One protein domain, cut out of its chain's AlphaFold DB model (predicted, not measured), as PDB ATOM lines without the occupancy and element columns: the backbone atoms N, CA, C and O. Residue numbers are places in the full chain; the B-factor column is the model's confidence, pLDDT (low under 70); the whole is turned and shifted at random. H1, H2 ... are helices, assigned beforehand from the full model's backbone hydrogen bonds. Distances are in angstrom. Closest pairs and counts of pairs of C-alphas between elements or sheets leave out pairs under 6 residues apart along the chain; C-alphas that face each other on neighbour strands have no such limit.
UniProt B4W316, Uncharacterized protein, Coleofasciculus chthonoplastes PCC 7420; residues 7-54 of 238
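Overview. This is residues 7 to 54 of the 238 residues of an uncharacterized protein of Coleofasciculus chthonoplastes PCC 7420 (UniProt B4W316). Two helices, the twelve-residue H2 and the shorter H1, stand near each other at a steep tilt of 50 degrees, and the last residues, 47 to 54, run back past H2 on the side away from H1. A long link without a named element, residues 16 to 31, loops from the end of H1 back to the start of H2, and its part from residue 25 to 31 sticks out. The 48 printed residues hold two named helices, H1 then H2, and no named strand; the class is all helix, though under half of the residues, 21 of 48, are in named elements. The whole is only just compact, close to loose, with a radius of gyration of the C-alphas of 11.0 A and spans of 27 by 23 by 19 A.

Along the chain. H2, residues 32 to 43, is 16.3 A from first to last C-alpha, with C-alpha 32 at (-36.991, -16.140, -50.937) and C-alpha 43 at (-46.466, -17.547, -37.798). H1, residues 7 to 15, is 12.7 A long and begins with C-alpha 7 at (-43.334, -26.547, -48.597).

Arrangement. H2 and H1 are close but not clearly touching, with 1 pair of C-alphas within 8 A. Their closest C-alphas, those of Phe 39 and Tyr 10, are 7.6 A apart. The two helices run the same way at a steep tilt of 50 degrees, with their centres 11.4 A apart. In both H1 and H2 every O i to N i+4 pair is within hydrogen-bond range.

Size, cuts and confidence. The two C-alphas farthest apart are those of Leu 15 and Gly 54, at 30.5 A. The printed part has no cut. The link from H1 to H2, 16 residues, is long. The mean pLDDT of the printed part is 86.9, and no printed residue is under 70.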
ATOM      1  N   ARG A   7     -42.643 -25.863 -49.701       89.25
ATOM      2  CA  ARG A   7     -43.334 -26.547 -48.597       89.25
ATOM      3  C   ARG A   7     -42.322 -27.168 -47.644       89.25
ATOM      4  O   ARG A   7     -42.448 -26.996 -46.435       89.25
ATOM      5  N   GLU A   8     -41.303 -27.812 -48.194       90.94
ATOM      6  CA  GLU A   8     -40.175 -28.351 -47.438       90.94
ATOM      7  C   GLU A   8     -39.420 -27.232 -46.713       90.94
ATOM      8  O   GLU A   8     -39.061 -27.392 -45.550       90.94
ATOM      9  N   LEU A   9     -39.256 -26.055 -47.332       90.38
ATOM     10  CA  LEU A   9     -38.677 -24.891 -46.655       90.38
ATOM     11  C   LEU A   9     -39.493 -24.469 -45.423       90.38
ATOM     12  O   LEU A   9     -38.901 -24.207 -44.381       90.38
ATOM     13  N   TYR A  10     -40.827 -24.434 -45.502       90.88
ATOM     14  CA  TYR A  10     -41.656 -24.151 -44.323       90.88
ATOM     15  C   TYR A  10     -41.438 -25.178 -43.207       90.88
ATOM     16  O   TYR A  10     -41.281 -24.787 -42.055       90.88
ATOM     17  N   GLN A  11     -41.366 -26.469 -43.539       90.38
ATOM     18  CA  GLN A  11     -41.106 -27.525 -42.556       90.38
ATOM     19  C   GLN A  11     -39.726 -27.375 -41.910       90.38
ATOM     20  O   GLN A  11     -39.595 -27.482 -40.693       90.38
ATOM     21  N   VAL A  12     -38.699 -27.065 -42.706       90.44
ATOM     22  CA  VAL A  12     -37.349 -26.796 -42.196       90.44
ATOM     23  C   VAL A  12     -37.364 -25.607 -41.237       90.44
ATOM     24  O   VAL A  12     -36.780 -25.696 -40.161       90.44
ATOM     25  N   LEU A  13     -38.055 -24.517 -41.580       90.31
ATOM     26  CA  LEU A  13     -38.167 -23.337 -40.718       90.31
ATOM     27  C   LEU A  13     -38.966 -23.600 -39.431       90.31
ATOM     28  O   LEU A  13     -38.682 -22.983 -38.411       90.31
ATOM     29  N   GLU A  14     -39.950 -24.503 -39.451       89.25
ATOM     30  CA  GLU A  14     -40.693 -24.920 -38.250       89.25
ATOM     31  C   GLU A  14     -39.843 -25.778 -37.305       89.25
ATOM     32  O   GLU A  14     -39.971 -25.655 -36.089       89.25
ATOM     33  N   LEU A  15     -38.960 -26.615 -37.853       88.75
ATOM     34  CA  LEU A  15     -38.060 -27.476 -37.079       88.75
ATOM     35  C   LEU A  15     -36.783 -26.763 -36.616       88.75
ATOM     36  O   LEU A  15     -36.101 -27.252 -35.717       88.75
ATOM     37  N   THR A  16     -36.438 -25.631 -37.231       86.88
ATOM     38  CA  THR A  16     -35.201 -24.903 -36.932       86.88
ATOM     39  C   THR A  16     -35.454 -23.815 -35.884       86.88
ATOM     40  O   THR A  16     -36.295 -22.942 -36.110       86.88
ATOM     41  N   PRO A  17     -34.718 -23.810 -34.755       81.56
ATOM     42  CA  PRO A  17     -34.783 -22.720 -33.788       81.56
ATOM     43  C   PRO A  17     -34.462 -21.362 -34.439       81.56
ATOM     44  O   PRO A  17     -33.562 -21.304 -35.283       81.56
ATOM     45  N   PRO A  18     -35.140 -20.261 -34.061       76.25
ATOM     46  CA  PRO A  18     -34.910 -18.936 -34.650       76.25
ATOM     47  C   PRO A  18     -33.474 -18.409 -34.519       76.25
ATOM     48  O   PRO A  18     -33.076 -17.525 -35.271       76.25
ATOM     49  N   GLU A  19     -32.702 -18.926 -33.564       79.25
ATOM     50  CA  GLU A  19     -31.315 -18.539 -33.297       79.25
ATOM     51  C   GLU A  19     -30.314 -19.183 -34.270       79.25
ATOM     52  O   GLU A  19     -29.161 -18.753 -34.357       79.25
ATOM     53  N   GLN A  20     -30.731 -20.220 -35.001       84.06
ATOM     54  CA  GLN A  20     -29.873 -20.934 -35.937       84.06
ATOM     55  C   GLN A  20     -29.846 -20.227 -37.298       84.06
ATOM     56  O   GLN A  20     -30.867 -20.048 -37.960       84.06
ATOM     57  N   ASN A  21     -28.644 -19.891 -37.767       85.38
ATOM     58  CA  ASN A  21     -28.456 -19.243 -39.063       85.38
ATOM     59  C   ASN A  21     -28.699 -20.219 -40.227       85.38
ATOM     60  O   ASN A  21     -28.142 -21.320 -40.252       85.38
ATOM     61  N   ILE A  22     -29.467 -19.778 -41.230       87.44
ATOM     62  CA  ILE A  22     -29.770 -20.538 -42.453       87.44
ATOM     63  C   ILE A  22     -29.345 -19.727 -43.680       87.44
ATOM     64  O   ILE A  22     -29.675 -18.549 -43.807       87.44
ATOM     65  N   LEU A  23     -28.659 -20.377 -44.624       89.31
ATOM     66  CA  LEU A  23     -28.332 -19.808 -45.930       89.31
ATOM     67  C   LEU A  23     -29.273 -20.368 -47.004       89.31
ATOM     68  O   LEU A  23     -29.313 -21.575 -47.231       89.31
ATOM     69  N   LEU A  24     -29.986 -19.485 -47.710       89.38
ATOM     70  CA  LEU A  24     -30.878 -19.860 -48.810       89.38
ATOM     71  C   LEU A  24     -30.314 -19.427 -50.162       89.38
ATOM     72  O   LEU A  24     -30.154 -18.237 -50.438       89.38
ATOM     73  N   VAL A  25     -30.092 -20.402 -51.043       89.69
ATOM     74  CA  VAL A  25     -29.607 -20.180 -52.410       89.69
ATOM     75  C   VAL A  25     -30.688 -20.597 -53.400       89.69
ATOM     76  O   VAL A  25     -31.230 -21.694 -53.331       89.69
ATOM     77  N   GLY A  26     -31.013 -19.720 -54.345       87.75
ATOM     78  CA  GLY A  26     -32.023 -19.996 -55.364       87.75
ATOM     79  C   GLY A  26     -32.108 -18.875 -56.389       87.75
ATOM     80  O   GLY A  26     -31.581 -17.782 -56.157       87.75
ATOM     81  N   LYS A  27     -32.801 -19.128 -57.507       87.25
ATOM     82  CA  LYS A  27     -32.945 -18.171 -58.618       87.25
ATOM     83  C   LYS A  27     -33.418 -16.795 -58.135       87.25
ATOM     84  O   LYS A  27     -34.173 -16.680 -57.161       87.25
ATOM     85  N   HIS A  28     -32.944 -15.738 -58.786       85.81
ATOM     86  CA  HIS A  28     -33.413 -14.382 -58.509       85.81
ATOM     87  C   HIS A  28     -34.929 -14.285 -58.763       85.81
ATOM     88  O   HIS A  28     -35.446 -14.961 -59.646       85.81
ATOM     89  N   GLY A  29     -35.649 -13.511 -57.946       84.06
ATOM     90  CA  GLY A  29     -37.100 -13.321 -58.093       84.06
ATOM     91  C   GLY A  29     -38.002 -14.460 -57.596       84.06
ATOM     92  O   GLY A  29     -39.211 -14.287 -57.568       84.06
ATOM     93  N   ILE A  30     -37.463 -15.591 -57.122       88.19
ATOM     94  CA  ILE A  30     -38.276 -16.738 -56.650       88.19
ATOM     95  C   ILE A  30     -39.020 -16.496 -55.312       88.19
ATOM     96  O   ILE A  30     -39.639 -17.404 -54.776       88.19
ATOM     97  N   GLY A  31     -38.934 -15.293 -54.732       89.50
ATOM     98  CA  GLY A  31     -39.665 -14.941 -53.505       89.50
ATOM     99  C   GLY A  31     -39.019 -15.378 -52.182       89.50
ATOM    100  O   GLY A  31     -39.699 -15.403 -51.163       89.50
ATOM    101  N   LYS A  32     -37.713 -15.688 -52.154       91.12
ATOM    102  CA  LYS A  32     -36.991 -16.140 -50.937       91.12
ATOM    103  C   LYS A  32     -37.238 -15.237 -49.720       91.12
ATOM    104  O   LYS A  32     -37.643 -15.714 -48.666       91.12
ATOM    105  N   SER A  33     -37.010 -13.932 -49.882       90.31
ATOM    106  CA  SER A  33     -37.159 -12.952 -48.801       90.31
ATOM    107  C   SER A  33     -38.609 -12.804 -48.342       90.31
ATOM    108  O   SER A  33     -38.848 -12.560 -47.161       90.31
ATOM    109  N   GLU A  34     -39.566 -12.987 -49.255       90.56
ATOM    110  CA  GLU A  34     -40.996 -12.911 -48.954       90.56
ATOM    111  C   GLU A  34     -41.439 -14.105 -48.108       90.56
ATOM    112  O   GLU A  34     -42.077 -13.917 -47.078       90.56
ATOM    113  N   ILE A  35     -41.015 -15.322 -48.473       91.69
ATOM    114  CA  ILE A  35     -41.308 -16.547 -47.709       91.69
ATOM    115  C   ILE A  35     -40.781 -16.426 -46.274       91.69
ATOM    116  O   ILE A  35     -41.516 -16.681 -45.321       91.69
ATOM    117  N   ILE A  36     -39.531 -15.980 -46.110       91.75
ATOM    118  CA  ILE A  36     -38.909 -15.804 -44.790       91.75
ATOM    119  C   ILE A  36     -39.627 -14.723 -43.980       91.75
ATOM    120  O   ILE A  36     -39.973 -14.940 -42.818       91.75
ATOM    121  N   SER A  37     -39.905 -13.573 -44.599       90.88
ATOM    122  CA  SER A  37     -40.605 -12.470 -43.934       90.88
ATOM    123  C   SER A  37     -42.008 -12.879 -43.497       90.88
ATOM    124  O   SER A  37     -42.407 -12.588 -42.370       90.88
ATOM    125  N   HIS A  38     -42.741 -13.582 -44.359       91.81
ATOM    126  CA  HIS A  38     -44.077 -14.083 -44.075       91.81
ATOM    127  C   HIS A  38     -44.064 -15.085 -42.917       91.81
ATOM    128  O   HIS A  38     -44.827 -14.920 -41.965       91.81
ATOM    129  N   PHE A  39     -43.172 -16.078 -42.952       91.75
ATOM    130  CA  PHE A  39     -43.073 -17.099 -41.912       91.75
ATOM    131  C   PHE A  39     -42.826 -16.492 -40.524       91.75
ATOM    132  O   PHE A  39     -43.622 -16.691 -39.602       91.75
ATOM    133  N   TYR A  40     -41.767 -15.694 -40.379       89.19
ATOM    134  CA  TYR A  40     -41.391 -15.158 -39.073       89.19
ATOM    135  C   TYR A  40     -42.365 -14.087 -38.573       89.19
ATOM    136  O   TYR A  40     -42.717 -14.103 -37.393       89.19
ATOM    137  N   ARG A  41     -42.876 -13.205 -39.446       88.50
ATOM    138  CA  ARG A  41     -43.842 -12.173 -39.027       88.50
ATOM    139  C   ARG A  41     -45.213 -12.755 -38.701       88.50
ATOM    140  O   ARG A  41     -45.795 -12.375 -37.689       88.50
ATOM    141  N   GLN A  42     -45.748 -13.641 -39.544       85.75
ATOM    142  CA  GLN A  42     -47.131 -14.107 -39.399       85.75
ATOM    143  C   GLN A  42     -47.262 -15.324 -38.487       85.75
ATOM    144  O   GLN A  42     -48.173 -15.356 -37.661       85.75
ATOM    145  N   ARG A  43     -46.366 -16.315 -38.599       81.88
ATOM    146  CA  ARG A  43     -46.466 -17.547 -37.798       81.88
ATOM    147  C   ARG A  43     -45.777 -17.428 -36.449       81.88
ATOM    148  O   ARG A  43     -46.375 -17.783 -35.439       81.88
ATOM    149  N   GLN A  44     -44.556 -16.896 -36.415       77.50
ATOM    150  CA  GLN A  44     -43.786 -16.792 -35.167       77.50
ATOM    151  C   GLN A  44     -43.931 -15.443 -34.446       77.50
ATOM    152  O   GLN A  44     -43.483 -15.308 -33.308       77.50
ATOM    153  N   LYS A  45     -44.589 -14.451 -35.068       80.56
ATOM    154  CA  LYS A  45     -44.766 -13.089 -34.526       80.56
ATOM    155  C   LYS A  45     -43.440 -12.410 -34.153       80.56
ATOM    156  O   LYS A  45     -43.382 -11.625 -33.207       80.56
ATOM    157  N   LEU A  46     -42.379 -12.708 -34.902       79.31
ATOM    158  CA  LEU A  46     -41.061 -12.107 -34.736       79.31
ATOM    159  C   LEU A  46     -40.867 -10.931 -35.707       79.31
ATOM    160  O   LEU A  46     -41.309 -10.995 -36.861       79.31
ATOM    161  N   PRO A  47     -40.201  -9.846 -35.270       80.06
ATOM    162  CA  PRO A  47     -39.821  -8.769 -36.170       80.06
ATOM    163  C   PRO A  47     -38.762  -9.271 -37.159       80.06
ATOM    164  O   PRO A  47     -37.755  -9.853 -36.767       80.06
ATOM    165  N   VAL A  48     -38.982  -9.014 -38.449       85.69
ATOM    166  CA  VAL A  48     -38.019  -9.326 -39.516       85.69
ATOM    167  C   VAL A  48     -37.484  -8.027 -40.082       85.69
ATOM    168  O   VAL A  48     -38.261  -7.214 -40.601       85.69
ATOM    169  N   ILE A  49     -36.169  -7.862 -39.985       87.06
ATOM    170  CA  ILE A  49     -35.440  -6.661 -40.380       87.06
ATOM    171  C   ILE A  49     -34.540  -7.043 -41.560       87.06
ATOM    172  O   ILE A  49     -33.572  -7.779 -41.369       87.06
ATOM    173  N   PRO A  50     -34.884  -6.630 -42.789       86.56
ATOM    174  CA  PRO A  50     -34.091  -6.969 -43.960       86.56
ATOM    175  C   PRO A  50     -32.830  -6.099 -44.022       86.56
ATOM    176  O   PRO A  50     -32.917  -4.874 -43.983       86.56
ATOM    177  N   PHE A  51     -31.675  -6.743 -44.180       86.56
ATOM    178  CA  PHE A  51     -30.399  -6.074 -44.428       86.56
ATOM    179  C   PHE A  51     -29.985  -6.245 -45.888       86.56
ATOM    180  O   PHE A  51     -29.866  -7.368 -46.383       86.56
ATOM    181  N   PHE A  52     -29.730  -5.133 -46.573       86.81
ATOM    182  CA  PHE A  52     -29.192  -5.120 -47.931       86.81
ATOM    183  C   PHE A  52     -27.729  -4.698 -47.875       86.81
ATOM    184  O   PHE A  52     -27.411  -3.529 -48.048       86.81
ATOM    185  N   LEU A  53     -26.833  -5.657 -47.634       82.31
ATOM    186  CA  LEU A  53     -25.415  -5.376 -47.364       82.31
ATOM    187  C   LEU A  53     -24.724  -4.548 -48.460       82.31
ATOM    188  O   LEU A  53     -23.861  -3.743 -48.152       82.31
ATOM    189  N   GLY A  54     -25.135  -4.683 -49.726       81.00
ATOM    190  CA  GLY A  54     -24.595  -3.858 -50.817       81.00
ATOM    191  C   GLY A  54     -24.972  -2.370 -50.749       81.00
ATOM    192  O   GLY A  54     -24.336  -1.563 -51.413       81.00
TER     193      GLY A  54